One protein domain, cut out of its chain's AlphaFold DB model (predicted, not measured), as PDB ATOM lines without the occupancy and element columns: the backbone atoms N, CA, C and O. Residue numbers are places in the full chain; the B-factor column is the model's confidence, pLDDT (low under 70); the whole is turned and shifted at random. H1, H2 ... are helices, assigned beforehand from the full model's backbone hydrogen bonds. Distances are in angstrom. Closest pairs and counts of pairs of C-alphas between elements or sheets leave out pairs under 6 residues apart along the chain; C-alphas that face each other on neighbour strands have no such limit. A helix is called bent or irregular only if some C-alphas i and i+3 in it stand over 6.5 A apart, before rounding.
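This is residues 47 to 245 of the 245 residues of an uncharacterized protein of Mycoplasma agalactiae (strain PG2) (UniProt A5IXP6). Five long helices stand side by side in an open arc, in the order H2, H3, H4, H1, H6, and the long axis of the model runs roughly along them. At one end of the long axis H7 packs on H3b, an arm of H3, while at the other end lie the short H5, which touches no helix, and the loop of residues 179 to 201. The printed part has 199 residues with seven named helices, H1 to H7 in order along the chain, and no named strand; the class is all helix. It is compact, with a radius of gyration of the C-alphas of 18.0 A, yet elongated in outline, spanning 57 by 36 by 29 A.

Find C-alpha 47 at (24.652, -57.290, 51.339); from there H1, residues 47 to 70, runs 31.1 A, with a kink of 31 degrees near residue 64. H1 is neither bent nor irregular, but only just: C-alphas 67 and 70 are 6.5 A apart. H2, residues 79 to 96, covers 26.0 A. H3, residues 101 to 130, was assigned as one helix by its hydrogen bonds but is bent, C-alphas 119 and 122 being 7.0 A apart; its arms are H3a, residues 101 to 119, 26.3 A, with a kink of 33 degrees near residue 113, and H3b, residues 122 to 130, 12.1 A. H4, residues 133 to 155, runs 32.6 A to C-alpha 155 at (2.303, -35.965, 53.916). H5, residues 171 to 178, is 10.9 A long. H6, residues 202 to 225, runs 35.0 A, and H7, residues 233 to 244, runs 17.0 A to C-alpha 244 at (28.851, -56.499, 26.021).

Start at H1, which touches H6 at Leu 68 and Tyr 208, their closest C-alphas, 5.7 A apart, at a shallow tilt of 8 degrees, opposite ways. H1 touches H4 at a steep tilt of 39 degrees, the same way; the closest C-alphas, of Ser 58 and Ala 146, are 4.6 A apart. H4 touches H3a, closest at the C-alphas of Trp 113 and Thr 147, 5.0 A. H3b and H4 form a hairpin, with the C-alphas of Ser 128 and Ala 136 closest at 5.0 A. H2 and H3a form another, with the C-alphas of Ser 91 and Ala 104 closest at 4.6 A. H7 touches H3b with residues 235 to 239 alone, closest at the C-alphas of Ala 127 and Ile 235, 6.5 A. H2 and H6 are apart. Every O i to N i+4 pair is within hydrogen-bond range in H1, H2, H3b, H4, H5, H6 and H7; in H3a 13 of 15 are.

Look to Gly 196 and Phe 245, the chain's last residue, for the two C-alphas farthest apart, 58.8 A. The printed part has no cut. The links H4 to H5, 15 residues, and H5 to H6, 23 residues, are long. Confidence is under 70 at residues 166 to 202 and residue 245; the mean pLDDT of the printed part is 85.3.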
ATOM      1  N   PHE A  47      26.019 -57.668  51.707       94.06
ATOM      2  CA  PHE A  47      24.652 -57.290  51.339       94.06
ATOM      3  C   PHE A  47      23.970 -56.381  52.376       94.06
ATOM      4  O   PHE A  47      23.403 -55.362  52.016       94.06
ATOM      5  N   TRP A  48      24.081 -56.680  53.677       94.69
ATOM      6  CA  TRP A  48      23.485 -55.838  54.727       94.69
ATOM      7  C   TRP A  48      24.060 -54.410  54.758       94.69
ATOM      8  O   TRP A  48      23.320 -53.452  54.971       94.69
ATOM      9  N   GLN A  49      25.365 -54.248  54.505       95.38
ATOM     10  CA  GLN A  49      25.992 -52.923  54.431       95.38
ATOM     11  C   GLN A  49      25.485 -52.148  53.210       95.38
ATOM     12  O   GLN A  49      25.149 -50.972  53.328       95.38
ATOM     13  N   GLN A  50      25.368 -52.825  52.063       96.44
ATOM     14  CA  GLN A  50      24.788 -52.256  50.845       96.44
ATOM     15  C   GLN A  50      23.330 -51.836  51.077       96.44
ATOM     16  O   GLN A  50      22.960 -50.721  50.726       96.44
ATOM     17  N   SER A  51      22.529 -52.662  51.756       97.56
ATOM     18  CA  SER A  51      21.142 -52.344  52.115       97.56
ATOM     19  C   SER A  51      21.022 -51.111  53.015       97.56
ATOM     20  O   SER A  51      20.137 -50.290  52.789       97.56
ATOM     21  N   ILE A  52      21.912 -50.937  54.003       97.19
ATOM     22  CA  ILE A  52      21.937 -49.724  54.843       97.19
ATOM     23  C   ILE A  52      22.244 -48.488  53.995       97.19
ATOM     24  O   ILE A  52      21.572 -47.467  54.128       97.19
ATOM     25  N   VAL A  53      23.239 -48.566  53.109       96.44
ATOM     26  CA  VAL A  53      23.579 -47.437  52.234       96.44
ATOM     27  C   VAL A  53      22.434 -47.115  51.283       96.44
ATOM     28  O   VAL A  53      22.078 -45.950  51.141       96.44
ATOM     29  N   VAL A  54      21.807 -48.131  50.688       98.06
ATOM     30  CA  VAL A  54      20.611 -47.971  49.853       98.06
ATOM     31  C   VAL A  54      19.491 -47.272  50.624       98.06
ATOM     32  O   VAL A  54      18.869 -46.359  50.085       98.06
ATOM     33  N   LEU A  55      19.262 -47.639  51.888       98.19
ATOM     34  CA  LEU A  55      18.269 -46.989  52.741       98.19
ATOM     35  C   LEU A  55      18.589 -45.498  52.947       98.19
ATOM     36  O   LEU A  55      17.719 -44.653  52.739       98.19
ATOM     37  N   ILE A  56      19.836 -45.162  53.288       97.69
ATOM     38  CA  ILE A  56      20.280 -43.766  53.462       97.69
ATOM     39  C   ILE A  56      20.124 -42.978  52.156       97.69
ATOM     40  O   ILE A  56      19.587 -41.870  52.159       97.69
ATOM     41  N   ILE A  57      20.546 -43.556  51.028       97.75
ATOM     42  CA  ILE A  57      20.406 -42.932  49.711       97.75
ATOM     43  C   ILE A  57      18.929 -42.714  49.376       97.75
ATOM     44  O   ILE A  57      18.580 -41.635  48.913       97.75
ATOM     45  N   SER A  58      18.052 -43.685  49.645       98.38
ATOM     46  CA  SER A  58      16.612 -43.549  49.387       98.38
ATOM     47  C   SER A  58      15.965 -42.437  50.217       98.38
ATOM     48  O   SER A  58      15.149 -41.684  49.696       98.38
ATOM     49  N   PHE A  59      16.382 -42.265  51.476       98.44
ATOM     50  CA  PHE A  59      15.931 -41.164  52.328       98.44
ATOM     51  C   PHE A  59      16.321 -39.806  51.730       98.44
ATOM     52  O   PHE A  59      15.469 -38.931  51.564       98.44
ATOM     53  N   LEU A  60      17.598 -39.647  51.362       97.75
ATOM     54  CA  LEU A  60      18.111 -38.415  50.758       97.75
ATOM     55  C   LEU A  60      17.459 -38.139  49.400       97.75
ATOM     56  O   LEU A  60      17.034 -37.016  49.142       97.75
ATOM     57  N   PHE A  61      17.342 -39.166  48.556       97.00
ATOM     58  CA  PHE A  61      16.712 -39.084  47.244       97.00
ATOM     59  C   PHE A  61      15.277 -38.576  47.360       97.00
ATOM     60  O   PHE A  61      14.919 -37.613  46.687       97.00
ATOM     61  N   SER A  62      14.469 -39.165  48.243       97.19
ATOM     62  CA  SER A  62      13.067 -38.773  48.394       97.19
ATOM     63  C   SER A  62      12.898 -37.380  48.969       97.19
ATOM     64  O   SER A  62      12.046 -36.630  48.497       97.19
ATOM     65  N   PHE A  63      13.719 -37.008  49.952       97.06
ATOM     66  CA  PHE A  63      13.682 -35.664  50.515       97.06
ATOM     67  C   PHE A  63      14.038 -34.613  49.458       97.06
ATOM     68  O   PHE A  63      13.306 -33.648  49.262       97.06
ATOM     69  N   ILE A  64      15.131 -34.820  48.723       95.69
ATOM     70  CA  ILE A  64      15.589 -33.874  47.701       95.69
ATOM     71  C   ILE A  64      14.620 -33.831  46.514       95.69
ATOM     72  O   ILE A  64      14.328 -32.753  46.004       95.69
ATOM     73  N   SER A  65      14.085 -34.976  46.091       94.50
ATOM     74  CA  SER A  65      13.126 -35.051  44.986       94.50
ATOM     75  C   SER A  65      11.785 -34.394  45.348       94.50
ATOM     76  O   SER A  65      11.193 -33.718  44.509       94.50
ATOM     77  N   LEU A  66      11.354 -34.443  46.617       94.00
ATOM     78  CA  LEU A  66      10.237 -33.616  47.089       94.00
ATOM     79  C   LEU A  66      10.516 -32.121  46.855       94.00
ATOM     80  O   LEU A  66       9.711 -31.441  46.222       94.00
ATOM     81  N   LEU A  67      11.664 -31.626  47.325       92.06
ATOM     82  CA  LEU A  67      12.024 -30.204  47.260       92.06
ATOM     83  C   LEU A  67      12.226 -29.698  45.831       92.06
ATOM     84  O   LEU A  67      11.786 -28.601  45.494       92.06
ATOM     85  N   LEU A  68      12.942 -30.469  45.010       91.25
ATOM     86  CA  LEU A  68      13.401 -30.024  43.698       91.25
ATOM     87  C   LEU A  68      12.464 -30.429  42.567       91.25
ATOM     88  O   LEU A  68      12.494 -29.770  41.532       91.25
ATOM     89  N   VAL A  69      11.656 -31.480  42.734       91.31
ATOM     90  CA  VAL A  69      10.854 -32.059  41.646       91.31
ATOM     91  C   VAL A  69       9.366 -31.985  41.935       91.31
ATOM     92  O   VAL A  69       8.629 -31.355  41.178       91.31
ATOM     93  N   GLN A  70       8.911 -32.593  43.030       91.25
ATOM     94  CA  GLN A  70       7.487 -32.623  43.351       91.25
ATOM     95  C   GLN A  70       6.954 -31.209  43.608       91.25
ATOM     96  O   GLN A  70       6.013 -30.804  42.934       91.25
ATOM     97  N   ASN A  71       7.573 -30.455  44.523       87.25
ATOM     98  CA  ASN A  71       7.114 -29.125  44.950       87.25
ATOM     99  C   ASN A  71       7.317 -28.029  43.907       87.25
ATOM    100  O   ASN A  71       6.670 -26.987  43.966       87.25
ATOM    101  N   THR A  72       8.256 -28.213  42.986       84.31
ATOM    102  CA  THR A  72       8.488 -27.257  41.897       84.31
ATOM    103  C   THR A  72       7.563 -27.524  40.720       84.31
ATOM    104  O   THR A  72       7.405 -26.653  39.873       84.31
ATOM    105  N   GLY A  73       6.954 -28.712  40.663       81.88
ATOM    106  CA  GLY A  73       6.191 -29.184  39.523       81.88
ATOM    107  C   GLY A  73       7.069 -29.621  38.346       81.88
ATOM    108  O   GLY A  73       6.539 -29.729  37.233       81.88
ATOM    109  N   LEU A  74       8.376 -29.838  38.540       85.06
ATOM    110  CA  LEU A  74       9.254 -30.389  37.509       85.06
ATOM    111  C   LEU A  74       8.898 -31.856  37.211       85.06
ATOM    112  O   LEU A  74       8.253 -32.562  37.992       85.06
ATOM    113  N   TYR A  75       9.315 -32.319  36.035       81.56
ATOM    114  CA  TYR A  75       9.189 -33.717  35.642       81.56
ATOM    115  C   TYR A  75      10.540 -34.413  35.754       81.56
ATOM    116  O   TYR A  75      11.559 -33.874  35.326       81.56
ATOM    117  N   GLY A  76      10.525 -35.619  36.327       81.25
ATOM    118  CA  GLY A  76      11.651 -36.537  36.232       81.25
ATOM    119  C   GLY A  76      11.788 -37.076  34.809       81.25
ATOM    120  O   GLY A  76      10.960 -36.808  33.936       81.25
ATOM    121  N   LEU A  77      12.839 -37.852  34.571       81.12
ATOM    122  CA  LEU A  77      13.099 -38.478  33.277       81.12
ATOM    123  C   LEU A  77      12.537 -39.907  33.245       81.12
ATOM    124  O   LEU A  77      12.398 -40.566  34.272       81.12
ATOM    125  N   GLY A  78      12.236 -40.415  32.049       84.31
ATOM    126  CA  GLY A  78      11.829 -41.810  31.867       84.31
ATOM    127  C   GLY A  78      10.512 -42.159  32.570       84.31
ATOM    128  O   GLY A  78       9.490 -41.516  32.333       84.31
ATOM    129  N   LEU A  79      10.525 -43.205  33.403       87.06
ATOM    130  CA  LEU A  79       9.320 -43.711  34.074       87.06
ATOM    131  C   LEU A  79       8.786 -42.764  35.159       87.06
ATOM    132  O   LEU A  79       7.576 -42.749  35.389       87.06
ATOM    133  N   ASP A  80       9.638 -41.918  35.741       88.38
ATOM    134  CA  ASP A  80       9.222 -40.903  36.717       88.38
ATOM    135  C   ASP A  80       8.216 -39.925  36.092       88.38
ATOM    136  O   ASP A  80       7.212 -39.557  36.699       88.38
ATOM    137  N   ALA A  81       8.415 -39.550  34.823       89.88
ATOM    138  CA  ALA A  81       7.496 -38.654  34.126       89.88
ATOM    139  C   ALA A  81       6.071 -39.232  34.036       89.88
ATOM    140  O   ALA A  81       5.091 -38.480  34.094       89.88
ATOM    141  N   LEU A  82       5.942 -40.560  33.926       91.12
ATOM    142  CA  LEU A  82       4.645 -41.234  33.887       91.12
ATOM    143  C   LEU A  82       3.947 -41.168  35.245       91.12
ATOM    144  O   LEU A  82       2.779 -40.782  35.290       91.12
ATOM    145  N   SER A  83       4.639 -41.470  36.350       92.44
ATOM    146  CA  SER A  83       4.030 -41.375  37.687       92.44
ATOM    147  C   SER A  83       3.611 -39.939  38.006       92.44
ATOM    148  O   SER A  83       2.496 -39.703  38.468       92.44
ATOM    149  N   HIS A  84       4.451 -38.967  37.652       92.00
ATOM    150  CA  HIS A  84       4.192 -37.538  37.803       92.00
ATOM    151  C   HIS A  84       2.957 -37.085  37.009       92.00
ATOM    152  O   HIS A  84       2.172 -36.260  37.487       92.00
ATOM    153  N   SER A  85       2.778 -37.612  35.796       90.62
ATOM    154  CA  SER A  85       1.627 -37.305  34.940       90.62
ATOM    155  C   SER A  85       0.344 -37.926  35.484       90.62
ATOM    156  O   SER A  85      -0.671 -37.239  35.598       90.62
ATOM    157  N   ILE A  86       0.393 -39.200  35.885       94.00
ATOM    158  CA  ILE A  86      -0.775 -39.897  36.433       94.00
ATOM    159  C   ILE A  86      -1.200 -39.270  37.763       94.00
ATOM    160  O   ILE A  86      -2.393 -39.094  37.986       94.00
ATOM    161  N   ALA A  87      -0.258 -38.857  38.614       93.31
ATOM    162  CA  ALA A  87      -0.565 -38.168  39.865       93.31
ATOM    163  C   ALA A  87      -1.358 -36.873  39.649       93.31
ATOM    164  O   ALA A  87      -2.363 -36.644  40.323       93.31
ATOM    165  N   ARG A  88      -0.941 -36.049  38.676       89.50
ATOM    166  CA  ARG A  88      -1.641 -34.807  38.306       89.50
ATOM    167  C   ARG A  88      -3.019 -35.080  37.715       89.50
ATOM    168  O   ARG A  88      -3.973 -34.386  38.049       89.50
ATOM    169  N   LEU A  89      -3.136 -36.093  36.858       91.12
ATOM    170  CA  LEU A  89      -4.421 -36.485  36.285       91.12
ATOM    171  C   LEU A  89      -5.380 -36.996  37.369       91.12
ATOM    172  O   LEU A  89      -6.538 -36.589  37.409       91.12
ATOM    173  N   ALA A  90      -4.905 -37.858  38.267       92.81
ATOM    174  CA  ALA A  90      -5.710 -38.427  39.340       92.81
ATOM    175  C   ALA A  90      -6.210 -37.349  40.312       92.81
ATOM    176  O   ALA A  90      -7.385 -37.355  40.685       92.81
ATOM    177  N   SER A  91      -5.356 -36.390  40.687       90.31
ATOM    178  CA  SER A  91      -5.758 -35.281  41.555       90.31
ATOM    179  C   SER A  91      -6.727 -34.320  40.863       90.31
ATOM    180  O   SER A  91      -7.721 -33.923  41.472       90.31
ATOM    181  N   PHE A  92      -6.515 -34.024  39.577       87.19
ATOM    182  CA  PHE A  92      -7.456 -33.250  38.763       87.19
ATOM    183  C   PHE A  92      -8.840 -33.910  38.709       87.19
ATOM    184  O   PHE A  92      -9.850 -33.262  38.978       87.19
ATOM    185  N   LEU A  93      -8.896 -35.214  38.417       90.00
ATOM    186  CA  LEU A  93     -10.153 -35.960  38.367       90.00
ATOM    187  C   LEU A  93     -10.851 -35.992  39.732       90.00
ATOM    188  O   LEU A  93     -12.076 -35.910  39.778       90.00
ATOM    189  N   ALA A  94     -10.113 -36.080  40.839       90.06
ATOM    190  CA  ALA A  94     -10.701 -36.024  42.175       90.06
ATOM    191  C   ALA A  94     -11.419 -34.685  42.424       90.06
ATOM    192  O   ALA A  94     -12.579 -34.686  42.839       90.06
ATOM    193  N   ILE A  95     -10.766 -33.565  42.104       85.44
ATOM    194  CA  ILE A  95     -11.346 -32.216  42.229       85.44
ATOM    195  C   ILE A  95     -12.565 -32.071  41.315       85.44
ATOM    196  O   ILE A  95     -13.625 -31.639  41.762       85.44
ATOM    197  N   ASN A  96     -12.450 -32.489  40.051       85.69
ATOM    198  CA  ASN A  96     -13.539 -32.382  39.077       85.69
ATOM    199  C   ASN A  96     -14.782 -33.205  39.472       85.69
ATOM    200  O   ASN A  96     -15.895 -32.877  39.078       85.69
ATOM    201  N   ASN A  97     -14.609 -34.249  40.288       89.50
ATOM    202  CA  ASN A  97     -15.698 -35.029  40.882       89.50
ATOM    203  C   ASN A  97     -16.201 -34.463  42.229       89.50
ATOM    204  O   ASN A  97     -16.870 -35.168  42.985       89.50
ATOM    205  N   GLY A  98     -15.864 -33.215  42.568       86.75
ATOM    206  CA  GLY A  98     -16.335 -32.531  43.773       86.75
ATOM    207  C   GLY A  98     -15.683 -33.001  45.077       86.75
ATOM    208  O   GLY A  98     -16.264 -32.819  46.147       86.75
ATOM    209  N   LYS A  99     -14.506 -33.644  45.024       90.81
ATOM    210  CA  LYS A  99     -13.743 -33.990  46.237       90.81
ATOM    211  C   LYS A  99     -12.983 -32.776  46.771       90.81
ATOM    212  O   LYS A  99     -12.673 -31.854  46.026       90.81
ATOM    213  N   SER A 100     -12.666 -32.802  48.066       89.44
ATOM    214  CA  SER A 100     -11.907 -31.731  48.714       89.44
ATOM    215  C   SER A 100     -10.451 -31.678  48.242       89.44
ATOM    216  O   SER A 100      -9.853 -32.699  47.891       89.44
ATOM    217  N   ASP A 101      -9.847 -30.496  48.337       84.25
ATOM    218  CA  ASP A 101      -8.433 -30.266  48.020       84.25
ATOM    219  C   ASP A 101      -7.502 -31.165  48.842       84.25
ATOM    220  O   ASP A 101      -6.539 -31.731  48.329       84.25
ATOM    221  N   GLN A 102      -7.827 -31.386  50.118       88.56
ATOM    222  CA  GLN A 102      -7.069 -32.300  50.969       88.56
ATOM    223  C   GLN A 102      -7.079 -33.733  50.418       88.56
ATOM    224  O   GLN A 102      -6.039 -34.390  50.387       88.56
ATOM    225  N   PHE A 103      -8.235 -34.212  49.949       90.62
ATOM    226  CA  PHE A 103      -8.352 -35.542  49.354       90.62
ATOM    227  C   PHE A 103      -7.556 -35.639  48.047       90.62
ATOM    228  O   PHE A 103      -6.806 -36.594  47.844       90.62
ATOM    229  N   ALA A 104      -7.653 -34.623  47.190       90.31
ATOM    230  CA  ALA A 104      -6.892 -34.556  45.948       90.31
ATOM    231  C   ALA A 104      -5.370 -34.494  46.186       90.31
ATOM    232  O   ALA A 104      -4.620 -35.129  45.446       90.31
ATOM    233  N   ARG A 105      -4.907 -33.804  47.240       89.81
ATOM    234  CA  ARG A 105      -3.490 -33.762  47.654       89.81
ATOM    235  C   ARG A 105      -2.990 -35.127  48.118       89.81
ATOM    236  O   ARG A 105      -1.896 -35.535  47.741       89.81
ATOM    237  N   VAL A 106      -3.788 -35.854  48.901       93.19
ATOM    238  CA  VAL A 106      -3.440 -37.219  49.328       93.19
ATOM    239  C   VAL A 106      -3.317 -38.143  48.116       93.19
ATOM    240  O   VAL A 106      -2.316 -38.847  47.995       93.19
ATOM    241  N   ILE A 107      -4.278 -38.092  47.186       94.38
ATOM    242  CA  ILE A 107      -4.203 -38.849  45.927       94.38
ATOM    243  C   ILE A 107      -2.950 -38.474  45.140       94.38
ATOM    244  O   ILE A 107      -2.220 -39.366  44.718       94.38
ATOM    245  N   PHE A 108      -2.682 -37.177  44.972       93.69
ATOM    246  CA  PHE A 108      -1.498 -36.695  44.269       93.69
ATOM    247  C   PHE A 108      -0.223 -37.298  44.863       93.69
ATOM    248  O   PHE A 108       0.526 -37.950  44.143       93.69
ATOM    249  N   ASN A 109      -0.016 -37.153  46.174       94.69
ATOM    250  CA  ASN A 109       1.172 -37.645  46.870       94.69
ATOM    251  C   ASN A 109       1.331 -39.165  46.731       94.69
ATOM    252  O   ASN A 109       2.403 -39.648  46.374       94.69
ATOM    253  N   ILE A 110       0.263 -39.930  46.970       96.12
ATOM    254  CA  ILE A 110       0.309 -41.393  46.862       96.12
ATOM    255  C   ILE A 110       0.633 -41.803  45.427       96.12
ATOM    256  O   ILE A 110       1.554 -42.587  45.212       96.12
ATOM    257  N   CYS A 111      -0.078 -41.262  44.436       96.06
ATOM    258  CA  CYS A 111       0.147 -41.601  43.036       96.06
ATOM    259  C   CYS A 111       1.550 -41.203  42.562       96.06
ATOM    260  O   CYS A 111       2.178 -41.978  41.844       96.06
ATOM    261  N   PHE A 112       2.053 -40.039  42.980       94.56
ATOM    262  CA  PHE A 112       3.361 -39.521  42.574       94.56
ATOM    263  C   PHE A 112       4.482 -40.512  42.906       94.56
ATOM    264  O   PHE A 112       5.299 -40.841  42.045       94.56
ATOM    265  N   TRP A 113       4.461 -41.050  44.129       96.00
ATOM    266  CA  TRP A 113       5.482 -41.969  44.627       96.00
ATOM    267  C   TRP A 113       5.181 -43.437  44.302       96.00
ATOM    268  O   TRP A 113       6.038 -44.153  43.784       96.00
ATOM    269  N   MET A 114       3.957 -43.902  44.561       97.00
ATOM    270  CA  MET A 114       3.609 -45.327  44.494       97.00
ATOM    271  C   MET A 114       3.573 -45.870  43.067       97.00
ATOM    272  O   MET A 114       3.977 -47.008  42.829       97.00
ATOM    273  N   ILE A 115       3.108 -45.076  42.100       96.25
ATOM    274  CA  ILE A 115       2.996 -45.539  40.710       96.25
ATOM    275  C   ILE A 115       4.374 -45.855  40.138       96.25
ATOM    276  O   ILE A 115       4.519 -46.848  39.426       96.25
ATOM    277  N   ASN A 116       5.388 -45.059  40.483       94.25
ATOM    278  CA  ASN A 116       6.741 -45.295  40.000       94.25
ATOM    279  C   ASN A 116       7.267 -46.661  40.468       94.25
ATOM    280  O   ASN A 116       7.792 -47.436  39.670       94.25
ATOM    281  N   PHE A 117       7.043 -47.016  41.738       96.56
ATOM    282  CA  PHE A 117       7.372 -48.348  42.247       96.56
ATOM    283  C   PHE A 117       6.644 -49.456  41.474       96.56
ATOM    284  O   PHE A 117       7.276 -50.410  41.022       96.56
ATOM    285  N   VAL A 118       5.328 -49.315  41.277       96.62
ATOM    286  CA  VAL A 118       4.494 -50.336  40.623       96.62
ATOM    287  C   VAL A 118       4.904 -50.565  39.167       96.62
ATOM    288  O   VAL A 118       5.068 -51.712  38.754       96.62
ATOM    289  N   ILE A 119       5.121 -49.497  38.394       94.81
ATOM    290  CA  ILE A 119       5.528 -49.601  36.983       94.81
ATOM    291  C   ILE A 119       6.909 -50.264  36.849       94.81
ATOM    292  O   ILE A 119       7.182 -50.917  35.843       94.81
ATOM    293  N   ASN A 120       7.765 -50.162  37.867       96.06
ATOM    294  CA  ASN A 120       9.078 -50.802  37.876       96.06
ATOM    295  C   ASN A 120       9.055 -52.291  38.273       96.06
ATOM    296  O   ASN A 120      10.059 -52.972  38.064       96.06
ATOM    297  N   ILE A 121       7.939 -52.848  38.765       96.31
ATOM    298  CA  ILE A 121       7.857 -54.270  39.160       96.31
ATOM    299  C   ILE A 121       8.294 -55.226  38.030       96.31
ATOM    300  O   ILE A 121       9.142 -56.089  38.288       96.31
ATOM    301  N   PRO A 122       7.820 -55.085  36.773       96.38
ATOM    302  CA  PRO A 122       8.301 -55.910  35.664       96.38
ATOM    303  C   PRO A 122       9.812 -55.790  35.433       96.38
ATOM    304  O   PRO A 122      10.466 -56.774  35.084       96.38
ATOM    305  N   LEU A 123      10.387 -54.606  35.666       96.44
ATOM    306  CA  LEU A 123      11.823 -54.377  35.521       96.44
ATOM    307  C   LEU A 123      12.631 -55.013  36.653       96.44
ATOM    308  O   LEU A 123      13.723 -55.509  36.393       96.44
ATOM    309  N   PHE A 124      12.101 -55.093  37.876       97.31
ATOM    310  CA  PHE A 124      12.743 -55.851  38.957       97.31
ATOM    311  C   PHE A 124      12.784 -57.349  38.643       97.31
ATOM    312  O   PHE A 124      13.809 -58.002  38.856       97.31
ATOM    313  N   ILE A 125      11.699 -57.891  38.077       97.50
ATOM    314  CA  ILE A 125      11.648 -59.286  37.617       97.50
ATOM    315  C   ILE A 125      12.686 -59.505  36.510       97.50
ATOM    316  O   ILE A 125      13.474 -60.452  36.579       97.50
ATOM    317  N   PHE A 126      12.743 -58.602  35.527       97.31
ATOM    318  CA  PHE A 126      13.748 -58.635  34.466       97.31
ATOM    319  C   PHE A 126      15.178 -58.584  35.023       97.31
ATOM    320  O   PHE A 126      16.002 -59.422  34.664       97.31
ATOM    321  N   ALA A 127      15.468 -57.656  35.937       97.00
ATOM    322  CA  ALA A 127      16.780 -57.502  36.560       97.00
ATOM    323  C   ALA A 127      17.204 -58.769  37.316       97.00
ATOM    324  O   ALA A 127      18.342 -59.218  37.188       97.00
ATOM    325  N   SER A 128      16.275 -59.391  38.048       97.31
ATOM    326  CA  SER A 128      16.525 -60.635  38.782       97.31
ATOM    327  C   SER A 128      16.877 -61.788  37.838       97.31
ATOM    328  O   SER A 128      17.754 -62.598  38.140       97.31
ATOM    329  N   ALA A 129      16.228 -61.836  36.670       96.31
ATOM    330  CA  ALA A 129      16.431 -62.876  35.668       96.31
ATOM    331  C   ALA A 129      17.645 -62.644  34.748       96.31
ATOM    332  O   ALA A 129      18.189 -63.614  34.219       96.31
ATOM    333  N   LYS A 130      18.034 -61.388  34.487       95.69
ATOM    334  CA  LYS A 130      19.008 -61.033  33.437       95.69
ATOM    335  C   LYS A 130      20.285 -60.349  33.923       95.69
ATOM    336  O   LYS A 130      21.228 -60.295  33.142       95.69
ATOM    337  N   ILE A 131      20.318 -59.843  35.154       95.12
ATOM    338  CA  ILE A 131      21.486 -59.184  35.759       95.12
ATOM    339  C   ILE A 131      21.954 -60.048  36.933       95.12
ATOM    340  O   ILE A 131      22.769 -60.947  36.760       95.12
ATOM    341  N   ASN A 132      21.403 -59.829  38.130       93.62
ATOM    342  CA  ASN A 132      21.546 -60.729  39.269       93.62
ATOM    343  C   ASN A 132      20.432 -60.465  40.306       93.62
ATOM    344  O   ASN A 132      19.844 -59.380  40.352       93.62
ATOM    345  N   LYS A 133      20.170 -61.448  41.180       95.88
ATOM    346  CA  LYS A 133      19.119 -61.367  42.212       95.88
ATOM    347  C   LYS A 133      19.366 -60.278  43.261       95.88
ATOM    348  O   LYS A 133      18.435 -59.563  43.615       95.88
ATOM    349  N   ASN A 134      20.596 -60.136  43.750       95.94
ATOM    350  CA  ASN A 134      20.939 -59.143  44.774       95.94
ATOM    351  C   ASN A 134      20.756 -57.711  44.257       95.94
ATOM    352  O   ASN A 134      20.209 -56.883  44.972       95.94
ATOM    353  N   PHE A 135      21.138 -57.446  43.007       96.81
ATOM    354  CA  PHE A 135      20.939 -56.176  42.318       96.81
ATOM    355  C   PHE A 135      19.457 -55.841  42.210       96.81
ATOM    356  O   PHE A 135      19.045 -54.735  42.554       96.81
ATOM    357  N   ALA A 136      18.638 -56.813  41.803       97.88
ATOM    358  CA  ALA A 136      17.194 -56.631  41.740       97.88
ATOM    359  C   ALA A 136      16.593 -56.329  43.121       97.88
ATOM    360  O   ALA A 136      15.780 -55.417  43.239       97.88
ATOM    361  N   ILE A 137      17.021 -57.041  44.171       98.19
ATOM    362  CA  ILE A 137      16.536 -56.813  45.539       98.19
ATOM    363  C   ILE A 137      16.982 -55.442  46.059       98.19
ATOM    364  O   ILE A 137      16.150 -54.714  46.583       98.19
ATOM    365  N   LEU A 138      18.252 -55.058  45.903       98.25
ATOM    366  CA  LEU A 138      18.751 -53.749  46.345       98.25
ATOM    367  C   LEU A 138      18.073 -52.598  45.592       98.25
ATOM    368  O   LEU A 138      17.719 -51.594  46.205       98.25
ATOM    369  N   THR A 139      17.823 -52.766  44.293       98.19
ATOM    370  CA  THR A 139      17.085 -51.789  43.475       98.19
ATOM    371  C   THR A 139      15.624 -51.689  43.913       98.19
ATOM    372  O   THR A 139      15.079 -50.597  44.059       98.19
ATOM    373  N   MET A 140      14.982 -52.826  44.191       98.25
ATOM    374  CA  MET A 140      13.621 -52.855  44.723       98.25
ATOM    375  C   MET A 140      13.551 -52.219  46.119       98.25
ATOM    376  O   MET A 140      12.617 -51.470  46.386       98.25
ATOM    377  N   LEU A 141      14.531 -52.475  46.995       98.25
ATOM    378  CA  LEU A 141      14.627 -51.853  48.320       98.25
ATOM    379  C   LEU A 141      14.790 -50.338  48.205       98.25
ATOM    380  O   LEU A 141      14.080 -49.612  48.896       98.25
ATOM    381  N   PHE A 142      15.661 -49.865  47.306       98.44
ATOM    382  CA  PHE A 142      15.797 -48.440  47.008       98.44
ATOM    383  C   PHE A 142      14.438 -47.833  46.644       98.44
ATOM    384  O   PHE A 142      13.998 -46.890  47.296       98.44
ATOM    385  N   MET A 143      13.740 -48.412  45.664       97.94
ATOM    386  CA  MET A 143      12.456 -47.893  45.185       97.94
ATOM    387  C   MET A 143      11.350 -47.969  46.244       97.94
ATOM    388  O   MET A 143      10.537 -47.051  46.359       97.94
ATOM    389  N   LEU A 144      11.320 -49.043  47.035       98.38
ATOM    390  CA  LEU A 144      10.362 -49.225  48.122       98.38
ATOM    391  C   LEU A 144      10.541 -48.145  49.190       98.38
ATOM    392  O   LEU A 144       9.586 -47.451  49.533       98.38
ATOM    393  N   PHE A 145      11.760 -47.976  49.701       98.56
ATOM    394  CA  PHE A 145      12.024 -46.983  50.735       98.56
ATOM    395  C   PHE A 145      11.935 -45.559  50.201       98.56
ATOM    396  O   PHE A 145      11.393 -44.701  50.893       98.56
ATOM    397  N   ALA A 146      12.338 -45.313  48.952       98.06
ATOM    398  CA  ALA A 146      12.140 -44.015  48.323       98.06
ATOM    399  C   ALA A 146      10.643 -43.658  48.250       98.06
ATOM    400  O   ALA A 146      10.244 -42.539  48.576       98.06
ATOM    401  N   THR A 147       9.793 -44.630  47.917       98.31
ATOM    402  CA  THR A 147       8.332 -44.460  47.911       98.31
ATOM    403  C   THR A 147       7.797 -44.162  49.310       98.31
ATOM    404  O   THR A 147       7.046 -43.204  49.489       98.31
ATOM    405  N   ILE A 148       8.201 -44.944  50.315       98.50
ATOM    406  CA  ILE A 148       7.753 -44.767  51.704       98.50
ATOM    407  C   ILE A 148       8.166 -43.390  52.233       98.50
ATOM    408  O   ILE A 148       7.321 -42.651  52.739       98.50
ATOM    409  N   PHE A 149       9.440 -43.020  52.091       98.62
ATOM    410  CA  PHE A 149       9.943 -41.727  52.548       98.62
ATOM    411  C   PHE A 149       9.319 -40.569  51.777       98.62
ATOM    412  O   PHE A 149       8.955 -39.566  52.380       98.62
ATOM    413  N   GLY A 150       9.122 -40.713  50.468       97.62
ATOM    414  CA  GLY A 150       8.476 -39.699  49.641       97.62
ATOM    415  C   GLY A 150       7.033 -39.423  50.066       97.62
ATOM    416  O   GLY A 150       6.649 -38.268  50.268       97.62
ATOM    417  N   ILE A 151       6.247 -40.476  50.311       97.69
ATOM    418  CA  ILE A 151       4.892 -40.350  50.870       97.69
ATOM    419  C   ILE A 151       4.949 -39.732  52.269       97.69
ATOM    420  O   ILE A 151       4.172 -38.822  52.557       97.69
ATOM    421  N   ALA A 152       5.872 -40.172  53.128       97.75
ATOM    422  CA  ALA A 152       6.010 -39.634  54.478       97.75
ATOM    423  C   ALA A 152       6.318 -38.127  54.470       97.75
ATOM    424  O   ALA A 152       5.603 -37.360  55.110       97.75
ATOM    425  N   PHE A 153       7.318 -37.684  53.703       97.62
ATOM    426  CA  PHE A 153       7.691 -36.272  53.612       97.62
ATOM    427  C   PHE A 153       6.597 -35.416  52.963       97.62
ATOM    428  O   PHE A 153       6.257 -34.349  53.473       97.62
ATOM    429  N   SER A 154       5.992 -35.887  51.870       94.69
ATOM    430  CA  SER A 154       4.911 -35.153  51.193       94.69
ATOM    431  C   SER A 154       3.620 -35.082  52.020       94.69
ATOM    432  O   SER A 154       2.804 -34.180  51.830       94.69
ATOM    433  N   SER A 155       3.437 -35.988  52.986       94.06
ATOM    434  CA  SER A 155       2.303 -35.965  53.916       94.06
ATOM    435  C   SER A 155       2.466 -34.956  55.055       94.06
ATOM    436  O   SER A 155       1.470 -34.617  55.693       94.06
ATOM    437  N   ILE A 156       3.675 -34.433  55.296       94.44
ATOM    438  CA  ILE A 156       3.906 -33.388  56.301       94.44
ATOM    439  C   ILE A 156       3.087 -32.135  55.922       94.44
ATOM    440  O   ILE A 156       3.160 -31.677  54.775       94.44
ATOM    441  N   PRO A 157       2.275 -31.572  56.837       90.69
ATOM    442  CA  PRO A 157       1.539 -30.340  56.568       90.69
ATOM    443  C   PRO A 157       2.479 -29.184  56.213       90.69
ATOM    444  O   PRO A 157       3.454 -28.934  56.920       90.69
ATOM    445  N   GLY A 158       2.189 -28.477  55.120       86.25
ATOM    446  CA  GLY A 158       2.991 -27.346  54.655       86.25
ATOM    447  C   GLY A 158       4.244 -27.726  53.859       86.25
ATOM    448  O   GLY A 158       4.946 -26.819  53.405       86.25
ATOM    449  N   SER A 159       4.531 -29.019  53.654       89.50
ATOM    450  CA  SER A 159       5.717 -29.457  52.906       89.50
ATOM    451  C   SER A 159       5.706 -29.046  51.436       89.50
ATOM    452  O   SER A 159       6.771 -28.902  50.849       89.50
ATOM    453  N   GLU A 160       4.537 -28.753  50.860       83.12
ATOM    454  CA  GLU A 160       4.382 -28.209  49.505       83.12
ATOM    455  C   GLU A 160       4.989 -26.809  49.334       83.12
ATOM    456  O   GLU A 160       5.249 -26.378  48.214       83.12
ATOM    457  N   ASN A 161       5.227 -26.101  50.443       83.06
ATOM    458  CA  ASN A 161       5.825 -24.769  50.444       83.06
ATOM    459  C   ASN A 161       7.342 -24.809  50.674       83.06
ATOM    460  O   ASN A 161       7.984 -23.760  50.729       83.06
ATOM    461  N   TRP A 162       7.934 -25.998  50.821       87.31
ATOM    462  CA  TRP A 162       9.379 -26.145  50.968       87.31
ATOM    463  C   TRP A 162      10.051 -25.982  49.604       87.31
ATOM    464  O   TRP A 162      10.188 -26.932  48.832       87.31
ATOM    465  N   LEU A 163      10.437 -24.742  49.315       82.75
ATOM    466  CA  LEU A 163      11.103 -24.295  48.096       82.75
ATOM    467  C   LEU A 163      12.420 -23.608  48.475       82.75
ATOM    468  O   LEU A 163      12.473 -22.873  49.457       82.75
ATOM    469  N   ILE A 164      13.481 -23.838  47.698       81.94
ATOM    470  CA  ILE A 164      14.833 -23.336  48.012       81.94
ATOM    471  C   ILE A 164      15.133 -22.002  47.312       81.94
ATOM    472  O   ILE A 164      15.816 -21.154  47.878       81.94
ATOM    473  N   LEU A 165      14.643 -21.802  46.084       76.19
ATOM    474  CA  LEU A 165      14.967 -20.627  45.259       76.19
ATOM    475  C   LEU A 165      13.783 -19.668  45.108       76.19
ATOM    476  O   LEU A 165      13.910 -18.469  45.324       76.19
ATOM    477  N   GLY A 166      12.623 -20.184  44.712       67.88
ATOM    478  CA  GLY A 166      11.415 -19.387  44.499       67.88
ATOM    479  C   GLY A 166      10.249 -20.232  44.002       67.88
ATOM    480  O   GLY A 166      10.431 -21.406  43.658       67.88
ATOM    481  N   LYS A 167       9.052 -19.635  43.973       68.38
ATOM    482  CA  LYS A 167       7.848 -20.277  43.437       68.38
ATOM    483  C   LYS A 167       7.930 -20.332  41.914       68.38
ATOM    484  O   LYS A 167       8.163 -19.329  41.249       68.38
ATOM    485  N   VAL A 168       7.781 -21.544  41.399       63.41
ATOM    486  CA  VAL A 168       7.877 -21.891  39.974       63.41
ATOM    487  C   VAL A 168       6.498 -22.226  39.380       63.41
ATOM    488  O   VAL A 168       6.319 -22.345  38.169       63.41
ATOM    489  N   ILE A 169       5.506 -22.368  40.254       63.56
ATOM    490  CA  ILE A 169       4.152 -22.780  39.914       63.56
ATOM    491  C   ILE A 169       3.304 -21.541  39.650       63.56
ATOM    492  O   ILE A 169       3.119 -20.708  40.543       63.56
ATOM    493  N   ASP A 170       2.723 -21.469  38.451       59.84
ATOM    494  CA  ASP A 170       1.759 -20.428  38.098       59.84
ATOM    495  C   ASP A 170       0.376 -20.738  38.689       59.84
ATOM    496  O   ASP A 170      -0.388 -21.532  38.140       59.84
ATOM    497  N   SER A 171       0.024 -20.093  39.804       54.97
ATOM    498  CA  SER A 171      -1.320 -20.217  40.385       54.97
ATOM    499  C   SER A 171      -2.413 -19.545  39.543       54.97
ATOM    500  O   SER A 171      -3.585 -19.892  39.695       54.97
ATOM    501  N   ASN A 172      -2.055 -18.611  38.651       53.88
ATOM    502  CA  ASN A 172      -3.000 -17.886  37.798       53.88
ATOM    503  C   ASN A 172      -3.367 -18.678  36.536       53.88
ATOM    504  O   ASN A 172      -4.485 -18.565  36.035       53.88
ATOM    505  N   PHE A 173      -2.461 -19.517  36.030       55.12
ATOM    506  CA  PHE A 173      -2.798 -20.465  34.965       55.12
ATOM    507  C   PHE A 173      -3.859 -21.463  35.443       55.12
ATOM    508  O   PHE A 173      -4.880 -21.655  34.782       55.12
ATOM    509  N   THR A 174      -3.666 -22.050  36.626       50.94
ATOM    510  CA  THR A 174      -4.591 -23.053  37.168       50.94
ATOM    511  C   THR A 174      -5.953 -22.453  37.517       50.94
ATOM    512  O   THR A 174      -6.983 -23.076  37.258       50.94
ATOM    513  N   SER A 175      -5.982 -21.216  38.026       51.00
ATOM    514  CA  SER A 175      -7.227 -20.506  38.338       51.00
ATOM    515  C   SER A 175      -8.041 -20.146  37.091       51.00
ATOM    516  O   SER A 175      -9.261 -20.318  37.096       51.00
ATOM    517  N   ASN A 176      -7.384 -19.735  36.002       51.66
ATOM    518  CA  ASN A 176      -8.043 -19.393  34.739       51.66
ATOM    519  C   ASN A 176      -8.458 -20.624  33.917       51.66
ATOM    520  O   ASN A 176      -9.492 -20.588  33.254       51.66
ATOM    521  N   ALA A 177      -7.698 -21.723  33.976       52.53
ATOM    522  CA  ALA A 177      -8.010 -22.949  33.241       52.53
ATOM    523  C   ALA A 177      -9.140 -23.776  33.884       52.53
ATOM    524  O   ALA A 177      -9.882 -24.448  33.171       52.53
ATOM    525  N   ILE A 178      -9.284 -23.738  35.217       53.44
ATOM    526  CA  ILE A 178     -10.192 -24.636  35.966       53.44
ATOM    527  C   ILE A 178     -11.319 -23.866  36.690       53.44
ATOM    528  O   ILE A 178     -12.205 -24.473  37.284       53.44
ATOM    529  N   LYS A 179     -11.346 -22.521  36.644       51.72
ATOM    530  CA  LYS A 179     -12.235 -21.675  37.478       51.72
ATOM    531  C   LYS A 179     -12.140 -21.987  38.983       51.72
ATOM    532  O   LYS A 179     -13.032 -21.626  39.746       51.72
ATOM    533  N   GLN A 180     -11.061 -22.643  39.412       47.00
ATOM    534  CA  GLN A 180     -10.704 -22.877  40.807       47.00
ATOM    535  C   GLN A 180      -9.172 -22.795  40.936       47.00
ATOM    536  O   GLN A 180      -8.466 -23.554  40.266       47.00
ATOM    537  N   PRO A 181      -8.629 -21.859  41.734       46.06
ATOM    538  CA  PRO A 181      -7.191 -21.704  41.931       46.06
ATOM    539  C   PRO A 181      -6.657 -22.876  42.757       46.06
ATOM    540  O   PRO A 181      -6.630 -22.792  43.978       46.06
ATOM    541  N   ASN A 182      -6.235 -23.971  42.120       53.00
ATOM    542  CA  ASN A 182      -5.751 -25.131  42.868       53.00
ATOM    543  C   ASN A 182      -4.262 -25.415  42.660       53.00
ATOM    544  O   ASN A 182      -3.830 -25.889  41.615       53.00
ATOM    545  N   ASN A 183      -3.472 -25.198  43.718       56.53
ATOM    546  CA  ASN A 183      -2.021 -25.439  43.771       56.53
ATOM    547  C   ASN A 183      -1.635 -26.937  43.768       56.53
ATOM    548  O   ASN A 183      -0.466 -27.266  43.959       56.53
ATOM    549  N   ILE A 184      -2.601 -27.850  43.601       59.41
ATOM    550  CA  ILE A 184      -2.382 -29.306  43.627       59.41
ATOM    551  C   ILE A 184      -2.012 -29.828  42.235       59.41
ATOM    552  O   ILE A 184      -1.144 -30.687  42.100       59.41
ATOM    553  N   VAL A 185      -2.633 -29.289  41.181       58.12
ATOM    554  CA  VAL A 185      -2.268 -29.603  39.794       58.12
ATOM    555  C   VAL A 185      -1.161 -28.637  39.384       58.12
ATOM    556  O   VAL A 185      -1.396 -27.584  38.794       58.12
ATOM    557  N   GLN A 186       0.062 -28.967  39.790       61.88
ATOM    558  CA  GLN A 186       1.230 -28.117  39.582       61.88
ATOM    559  C   GLN A 186       1.786 -28.325  38.177       61.88
ATOM    560  O   GLN A 186       2.399 -29.354  37.887       61.88
ATOM    561  N   ILE A 187       1.583 -27.352  37.297       63.78
ATOM    562  CA  ILE A 187       2.241 -27.318  35.994       63.78
ATOM    563  C   ILE A 187       3.318 -26.244  36.076       63.78
ATOM    564  O   ILE A 187       3.017 -25.069  36.288       63.78
ATOM    565  N   THR A 188       4.576 -26.656  35.926       64.06
ATOM    566  CA  THR A 188       5.674 -25.708  35.732       64.06
ATOM    567  C   THR A 188       5.480 -25.041  34.382       64.06
ATOM    568  O   THR A 188       5.554 -25.710  33.350       64.06
ATOM    569  N   THR A 189       5.224 -23.738  34.370       62.16
ATOM    570  CA  THR A 189       5.142 -22.967  33.132       62.16
ATOM    571  C   THR A 189       6.392 -22.107  32.999       62.16
ATOM    572  O   THR A 189       6.842 -21.470  33.947       62.16
ATOM    573  N   TRP A 190       6.941 -22.040  31.787       58.69
ATOM    574  CA  TRP A 190       7.999 -21.088  31.432       58.69
ATOM    575  C   TRP A 190       7.475 -19.641  31.329       58.69
ATOM    576  O   TRP A 190       8.183 -18.759  30.846       58.69
ATOM    577  N   ALA A 191       6.218 -19.401  31.723       53.66
ATOM    578  CA  ALA A 191       5.509 -18.160  31.475       53.66
ATOM    579  C   ALA A 191       6.117 -17.016  32.294       53.66
ATOM    580  O   ALA A 191       5.990 -16.945  33.516       53.66
ATOM    581  N   VAL A 192       6.764 -16.102  31.575       50.91
ATOM    582  CA  VAL A 192       7.194 -14.799  32.069       50.91
ATOM    583  C   VAL A 192       5.954 -13.914  32.151       50.91
ATOM    584  O   VAL A 192       5.582 -13.303  31.154       50.91
ATOM    585  N   ASN A 193       5.300 -13.823  33.309       48.12
ATOM    586  CA  ASN A 193       4.323 -12.753  33.517       48.12
ATOM    587  C   ASN A 193       4.973 -11.577  34.250       48.12
ATOM    588  O   ASN A 193       5.055 -11.511  35.477       48.12
ATOM    589  N   TYR A 194       5.449 -10.656  33.407       47.97
ATOM    590  CA  TYR A 194       5.629  -9.233  33.666       47.97
ATOM    591  C   TYR A 194       4.328  -8.631  34.210       47.97
ATOM    592  O   TYR A 194       3.413  -8.380  33.437       47.97
ATOM    593  N   SER A 195       4.267  -8.394  35.520       40.22
ATOM    594  CA  SER A 195       3.635  -7.235  36.180       40.22
ATOM    595  C   SER A 195       3.333  -7.599  37.638       40.22
ATOM    596  O   SER A 195       2.390  -8.333  37.913       40.22
ATOM    597  N   GLY A 196       4.120  -7.072  38.579       40.44
ATOM    598  CA  GLY A 196       3.795  -7.121  40.009       40.44
ATOM    599  C   GLY A 196       4.445  -8.270  40.784       40.44
ATOM    600  O   GLY A 196       3.862  -9.332  40.951       40.44
ATOM    601  N   GLN A 197       5.653  -8.007  41.286       44.12
ATOM    602  CA  GLN A 197       6.308  -8.536  42.499       44.12
ATOM    603  C   GLN A 197       6.379 -10.047  42.827       44.12
ATOM    604  O   GLN A 197       7.194 -10.377  43.674       44.12
ATOM    605  N   ASN A 198       5.664 -10.974  42.180       49.50
ATOM    606  CA  ASN A 198       5.680 -12.411  42.529       49.50
ATOM    607  C   ASN A 198       5.555 -13.332  41.291       49.50
ATOM    608  O   ASN A 198       4.815 -14.315  41.309       49.50
ATOM    609  N   GLY A 199       6.230 -12.990  40.190       51.22
ATOM    610  CA  GLY A 199       6.176 -13.743  38.930       51.22
ATOM    611  C   GLY A 199       7.178 -14.899  38.876       51.22
ATOM    612  O   GLY A 199       8.327 -14.743  39.292       51.22
ATOM    613  N   ASN A 200       6.745 -16.044  38.338       55.38
ATOM    614  CA  ASN A 200       7.584 -17.204  38.025       55.38
ATOM    615  C   ASN A 200       8.900 -16.773  37.367       55.38
ATOM    616  O   ASN A 200       8.891 -16.070  36.356       55.38
ATOM    617  N   ASN A 201      10.030 -17.209  37.927       62.41
ATOM    618  CA  ASN A 201      11.347 -16.920  37.374       62.41
ATOM    619  C   ASN A 201      11.837 -18.126  36.548       62.41
ATOM    620  O   ASN A 201      12.187 -19.154  37.138       62.41
ATOM    621  N   PRO A 202      11.916 -18.025  35.204       69.19
ATOM    622  CA  PRO A 202      12.463 -19.082  34.350       69.19
ATOM    623  C   PRO A 202      13.876 -19.514  34.752       69.19
ATOM    624  O   PRO A 202      14.259 -20.668  34.580       69.19
ATOM    625  N   ILE A 203      14.647 -18.597  35.342       76.44
ATOM    626  CA  ILE A 203      15.990 -18.869  35.849       76.44
ATOM    627  C   ILE A 203      15.917 -19.846  37.032       76.44
ATOM    628  O   ILE A 203      16.712 -20.781  37.099       76.44
ATOM    629  N   SER A 204      14.925 -19.713  37.920       78.69
ATOM    630  CA  SER A 204      14.728 -20.647  39.037       78.69
ATOM    631  C   SER A 204      14.391 -22.056  38.548       78.69
ATOM    632  O   SER A 204      14.936 -23.013  39.089       78.69
ATOM    633  N   ILE A 205      13.562 -22.196  37.503       81.44
ATOM    634  CA  ILE A 205      13.263 -23.494  36.860       81.44
ATOM    635  C   ILE A 205      14.556 -24.170  36.408       81.44
ATOM    636  O   ILE A 205      14.795 -25.335  36.726       81.44
ATOM    637  N   MET A 206      15.401 -23.421  35.692       85.06
ATOM    638  CA  MET A 206      16.677 -23.921  35.189       85.06
ATOM    639  C   MET A 206      17.589 -24.377  36.332       85.06
ATOM    640  O   MET A 206      18.159 -25.462  36.253       85.06
ATOM    641  N   PHE A 207      17.697 -23.596  37.409       88.00
ATOM    642  CA  PHE A 207      18.516 -23.975  38.561       88.00
ATOM    643  C   PHE A 207      17.963 -25.187  39.311       88.00
ATOM    644  O   PHE A 207      18.745 -26.063  39.667       88.00
ATOM    645  N   TYR A 208      16.645 -25.295  39.507       88.69
ATOM    646  CA  TYR A 208      16.049 -26.497  40.096       88.69
ATOM    647  C   TYR A 208      16.340 -27.742  39.251       88.69
ATOM    648  O   TYR A 208      16.769 -28.755  39.798       88.69
ATOM    649  N   GLY A 209      16.181 -27.653  37.926       89.56
ATOM    650  CA  GLY A 209      16.490 -28.752  37.010       89.56
ATOM    651  C   GLY A 209      17.974 -29.127  37.005       89.56
ATOM    652  O   GLY A 209      18.306 -30.309  37.054       89.56
ATOM    653  N   LEU A 210      18.871 -28.137  37.009       92.44
ATOM    654  CA  LEU A 210      20.319 -28.357  37.055       92.44
ATOM    655  C   LEU A 210      20.755 -29.009  38.375       92.44
ATOM    656  O   LEU A 210      21.496 -29.990  38.358       92.44
ATOM    657  N   LEU A 211      20.275 -28.490  39.510       93.19
ATOM    658  CA  LEU A 211      20.553 -29.061  40.830       93.19
ATOM    659  C   LEU A 211      20.025 -30.490  40.926       93.19
ATOM    660  O   LEU A 211      20.745 -31.376  41.389       93.19
ATOM    661  N   TRP A 212      18.802 -30.724  40.443       92.94
ATOM    662  CA  TRP A 212      18.223 -32.058  40.406       92.94
ATOM    663  C   TRP A 212      19.069 -33.012  39.562       92.94
ATOM    664  O   TRP A 212      19.418 -34.081  40.048       92.94
ATOM    665  N   ALA A 213      19.482 -32.616  38.356       92.50
ATOM    666  CA  ALA A 213      20.294 -33.459  37.479       92.50
ATOM    667  C   ALA A 213      21.657 -33.828  38.098       92.50
ATOM    668  O   ALA A 213      22.064 -34.988  38.040       92.50
ATOM    669  N   ILE A 214      22.349 -32.867  38.724       93.94
ATOM    670  CA  ILE A 214      23.644 -33.105  39.383       93.94
ATOM    671  C   ILE A 214      23.479 -34.076  40.556       93.94
ATOM    672  O   ILE A 214      24.223 -35.054  40.665       93.94
ATOM    673  N   ILE A 215      22.497 -33.827  41.426       93.94
ATOM    674  CA  ILE A 215      22.266 -34.664  42.605       93.94
ATOM    675  C   ILE A 215      21.794 -36.058  42.185       93.94
ATOM    676  O   ILE A 215      22.329 -37.051  42.673       93.94
ATOM    677  N   GLN A 216      20.847 -36.150  41.250       92.38
ATOM    678  CA  GLN A 216      20.362 -37.420  40.717       92.38
ATOM    679  C   GLN A 216      21.513 -38.236  40.120       92.38
ATOM    680  O   GLN A 216      21.626 -39.422  40.421       92.38
ATOM    681  N   GLY A 217      22.408 -37.609  39.350       92.50
ATOM    682  CA  GLY A 217      23.593 -38.269  38.800       92.50
ATOM    683  C   GLY A 217      24.533 -38.809  39.882       92.50
ATOM    684  O   GLY A 217      24.981 -39.953  39.796       92.50
ATOM    685  N   ALA A 218      24.789 -38.028  40.937       93.44
ATOM    686  CA  ALA A 218      25.625 -38.463  42.056       93.44
ATOM    687  C   ALA A 218      24.999 -39.637  42.833       93.44
ATOM    688  O   ALA A 218      25.695 -40.597  43.167       93.44
ATOM    689  N   LEU A 219      23.687 -39.590  43.089       94.69
ATOM    690  CA  LEU A 219      22.963 -40.668  43.772       94.69
ATOM    691  C   LEU A 219      22.886 -41.936  42.910       94.69
ATOM    692  O   LEU A 219      23.099 -43.031  43.428       94.69
ATOM    693  N   ALA A 220      22.652 -41.802  41.601       93.38
ATOM    694  CA  ALA A 220      22.659 -42.925  40.665       93.38
ATOM    695  C   ALA A 220      24.037 -43.603  40.606       93.38
ATOM    696  O   ALA A 220      24.126 -44.829  40.679       93.38
ATOM    697  N   ALA A 221      25.122 -42.820  40.560       93.12
ATOM    698  CA  ALA A 221      26.483 -43.348  40.625       93.12
ATOM    699  C   ALA A 221      26.748 -44.089  41.947       93.12
ATOM    700  O   ALA A 221      27.249 -45.213  41.932       93.12
ATOM    701  N   ALA A 222      26.358 -43.506  43.086       94.38
ATOM    702  CA  ALA A 222      26.499 -44.143  44.393       94.38
ATOM    703  C   ALA A 222      25.734 -45.477  44.478       94.38
ATOM    704  O   ALA A 222      26.269 -46.457  44.998       94.38
ATOM    705  N   LEU A 223      24.516 -45.541  43.925       95.56
ATOM    706  CA  LEU A 223      23.718 -46.768  43.857       95.56
ATOM    707  C   LEU A 223      24.385 -47.840  42.994       95.56
ATOM    708  O   LEU A 223      24.455 -48.992  43.423       95.56
ATOM    709  N   LEU A 224      24.927 -47.473  41.829       94.31
ATOM    710  CA  LEU A 224      25.643 -48.408  40.956       94.31
ATOM    711  C   LEU A 224      26.866 -49.021  41.648       94.31
ATOM    712  O   LEU A 224      27.095 -50.224  41.519       94.31
ATOM    713  N   ILE A 225      27.612 -48.230  42.427       92.25
ATOM    714  CA  ILE A 225      28.769 -48.722  43.193       92.25
ATOM    715  C   ILE A 225      28.349 -49.801  44.202       92.25
ATOM    716  O   ILE A 225      29.037 -50.811  44.341       92.25
ATOM    717  N   VAL A 226      27.200 -49.635  44.866       94.25
ATOM    718  CA  VAL A 226      26.667 -50.619  45.826       94.25
ATOM    719  C   VAL A 226      25.795 -51.700  45.178       94.25
ATOM    720  O   VAL A 226      25.021 -52.354  45.873       94.25
ATOM    721  N   ASN A 227      25.936 -51.926  43.865       93.56
ATOM    722  CA  ASN A 227      25.211 -52.951  43.101       93.56
ATOM    723  C   ASN A 227      23.683 -52.744  43.105       93.56
ATOM    724  O   ASN A 227      22.919 -53.695  43.238       93.56
ATOM    725  N   SER A 228      23.242 -51.496  42.963       96.25
ATOM    726  CA  SER A 228      21.844 -51.070  42.850       96.25
ATOM    727  C   SER A 228      21.693 -50.037  41.724       96.25
ATOM    728  O   SER A 228      22.647 -49.727  41.016       96.25
ATOM    729  N   THR A 229      20.497 -49.491  41.526       95.88
ATOM    730  CA  THR A 229      20.250 -48.402  40.574       95.88
ATOM    731  C   THR A 229      19.014 -47.589  40.968       95.88
ATOM    732  O   THR A 229      18.227 -48.012  41.813       95.88
ATOM    733  N   THR A 230      18.820 -46.431  40.336       93.69
ATOM    734  CA  THR A 230      17.617 -45.590  40.421       93.69
ATOM    735  C   THR A 230      16.377 -46.197  39.746       93.69
ATOM    736  O   THR A 230      15.313 -45.587  39.760       93.69
ATOM    737  N   ALA A 231      16.493 -47.424  39.224       93.44
ATOM    738  CA  ALA A 231      15.482 -48.174  38.479       93.44
ATOM    739  C   ALA A 231      15.172 -47.566  37.097       93.44
ATOM    740  O   ALA A 231      15.982 -46.854  36.509       93.44
ATOM    741  N   GLY A 232      14.045 -47.944  36.498       90.44
ATOM    742  CA  GLY A 232      13.662 -47.515  35.160       90.44
ATOM    743  C   GLY A 232      14.640 -47.961  34.080       90.44
ATOM    744  O   GLY A 232      15.075 -49.115  34.041       90.44
ATOM    745  N   PHE A 233      14.965 -47.046  33.164       89.88
ATOM    746  CA  PHE A 233      15.834 -47.358  32.029       89.88
ATOM    747  C   PHE A 233      17.256 -47.742  32.439       89.88
ATOM    748  O   PHE A 233      17.916 -48.474  31.699       89.88
ATOM    749  N   ASP A 234      17.698 -47.357  33.632       91.06
ATOM    750  CA  ASP A 234      19.034 -47.681  34.123       91.06
ATOM    751  C   ASP A 234      19.232 -49.194  34.292       91.06
ATOM    752  O   ASP A 234      20.324 -49.708  34.056       91.06
ATOM    753  N   ILE A 235      18.160 -49.942  34.587       94.56
ATOM    754  CA  ILE A 235      18.191 -51.411  34.622       94.56
ATOM    755  C   ILE A 235      18.598 -51.970  33.249       94.56
ATOM    756  O   ILE A 235      19.416 -52.887  33.165       94.56
ATOM    757  N   PHE A 236      18.072 -51.407  32.158       92.69
ATOM    758  CA  PHE A 236      18.453 -51.826  30.809       92.69
ATOM    759  C   PHE A 236      19.882 -51.423  30.463       92.69
ATOM    760  O   PHE A 236      20.581 -52.202  29.814       92.69
ATOM    761  N   VAL A 237      20.331 -50.248  30.911       90.56
ATOM    762  CA  VAL A 237      21.713 -49.788  30.711       90.56
ATOM    763  C   VAL A 237      22.699 -50.742  31.388       90.56
ATOM    764  O   VAL A 237      23.661 -51.168  30.750       90.56
ATOM    765  N   VAL A 238      22.436 -51.139  32.639       93.31
ATOM    766  CA  VAL A 238      23.273 -52.101  33.380       93.31
ATOM    767  C   VAL A 238      23.261 -53.477  32.717       93.31
ATOM    768  O   VAL A 238      24.309 -54.096  32.548       93.31
ATOM    769  N   TRP A 239      22.095 -53.966  32.297       94.62
ATOM    770  CA  TRP A 239      22.020 -55.241  31.584       94.62
ATOM    771  C   TRP A 239      22.807 -55.215  30.265       94.62
ATOM    772  O   TRP A 239      23.555 -56.145  29.959       94.62
ATOM    773  N   TYR A 240      22.652 -54.148  29.480       92.69
ATOM    774  CA  TYR A 240      23.330 -54.015  28.195       92.69
ATOM    775  C   TYR A 240      24.848 -53.890  28.361       92.69
ATOM    776  O   TYR A 240      25.591 -54.478  27.574       92.69
ATOM    777  N   SER A 241      25.316 -53.177  29.392       89.69
ATOM    778  CA  SER A 241      26.747 -53.063  29.678       89.69
ATOM    779  C   SER A 241      27.352 -54.411  30.070       89.69
ATOM    780  O   SER A 241      28.387 -54.776  29.522       89.69
ATOM    781  N   GLN A 242      26.677 -55.205  30.908       86.50
ATOM    782  CA  GLN A 242      27.140 -56.545  31.289       86.50
ATOM    783  C   GLN A 242      27.106 -57.556  30.145       86.50
ATOM    784  O   GLN A 242      27.902 -58.478  30.131       86.50
ATOM    785  N   LYS A 243      26.189 -57.423  29.183       82.06
ATOM    786  CA  LYS A 243      26.136 -58.343  28.036       82.06
ATOM    787  C   LYS A 243      27.288 -58.120  27.047       82.06
ATOM    788  O   LYS A 243      27.606 -59.014  26.266       82.06
ATOM    789  N   LYS A 244      27.840 -56.905  27.005       70.56
ATOM    790  CA  LYS A 244      28.851 -56.499  26.021       70.56
ATOM    791  C   LYS A 244      30.286 -56.848  26.446       70.56
ATOM    792  O   LYS A 244      31.162 -56.843  25.582       70.56
ATOM    793  N   PHE A 245      30.510 -57.141  27.725       51.69
ATOM    794  CA  PHE A 245      31.809 -57.477  28.315       51.69
ATOM    795  C   PHE A 245      31.757 -58.844  28.997       51.69
ATOM    796  O   PHE A 245      32.834 -59.468  29.107       51.69
TER     797      PHE A 245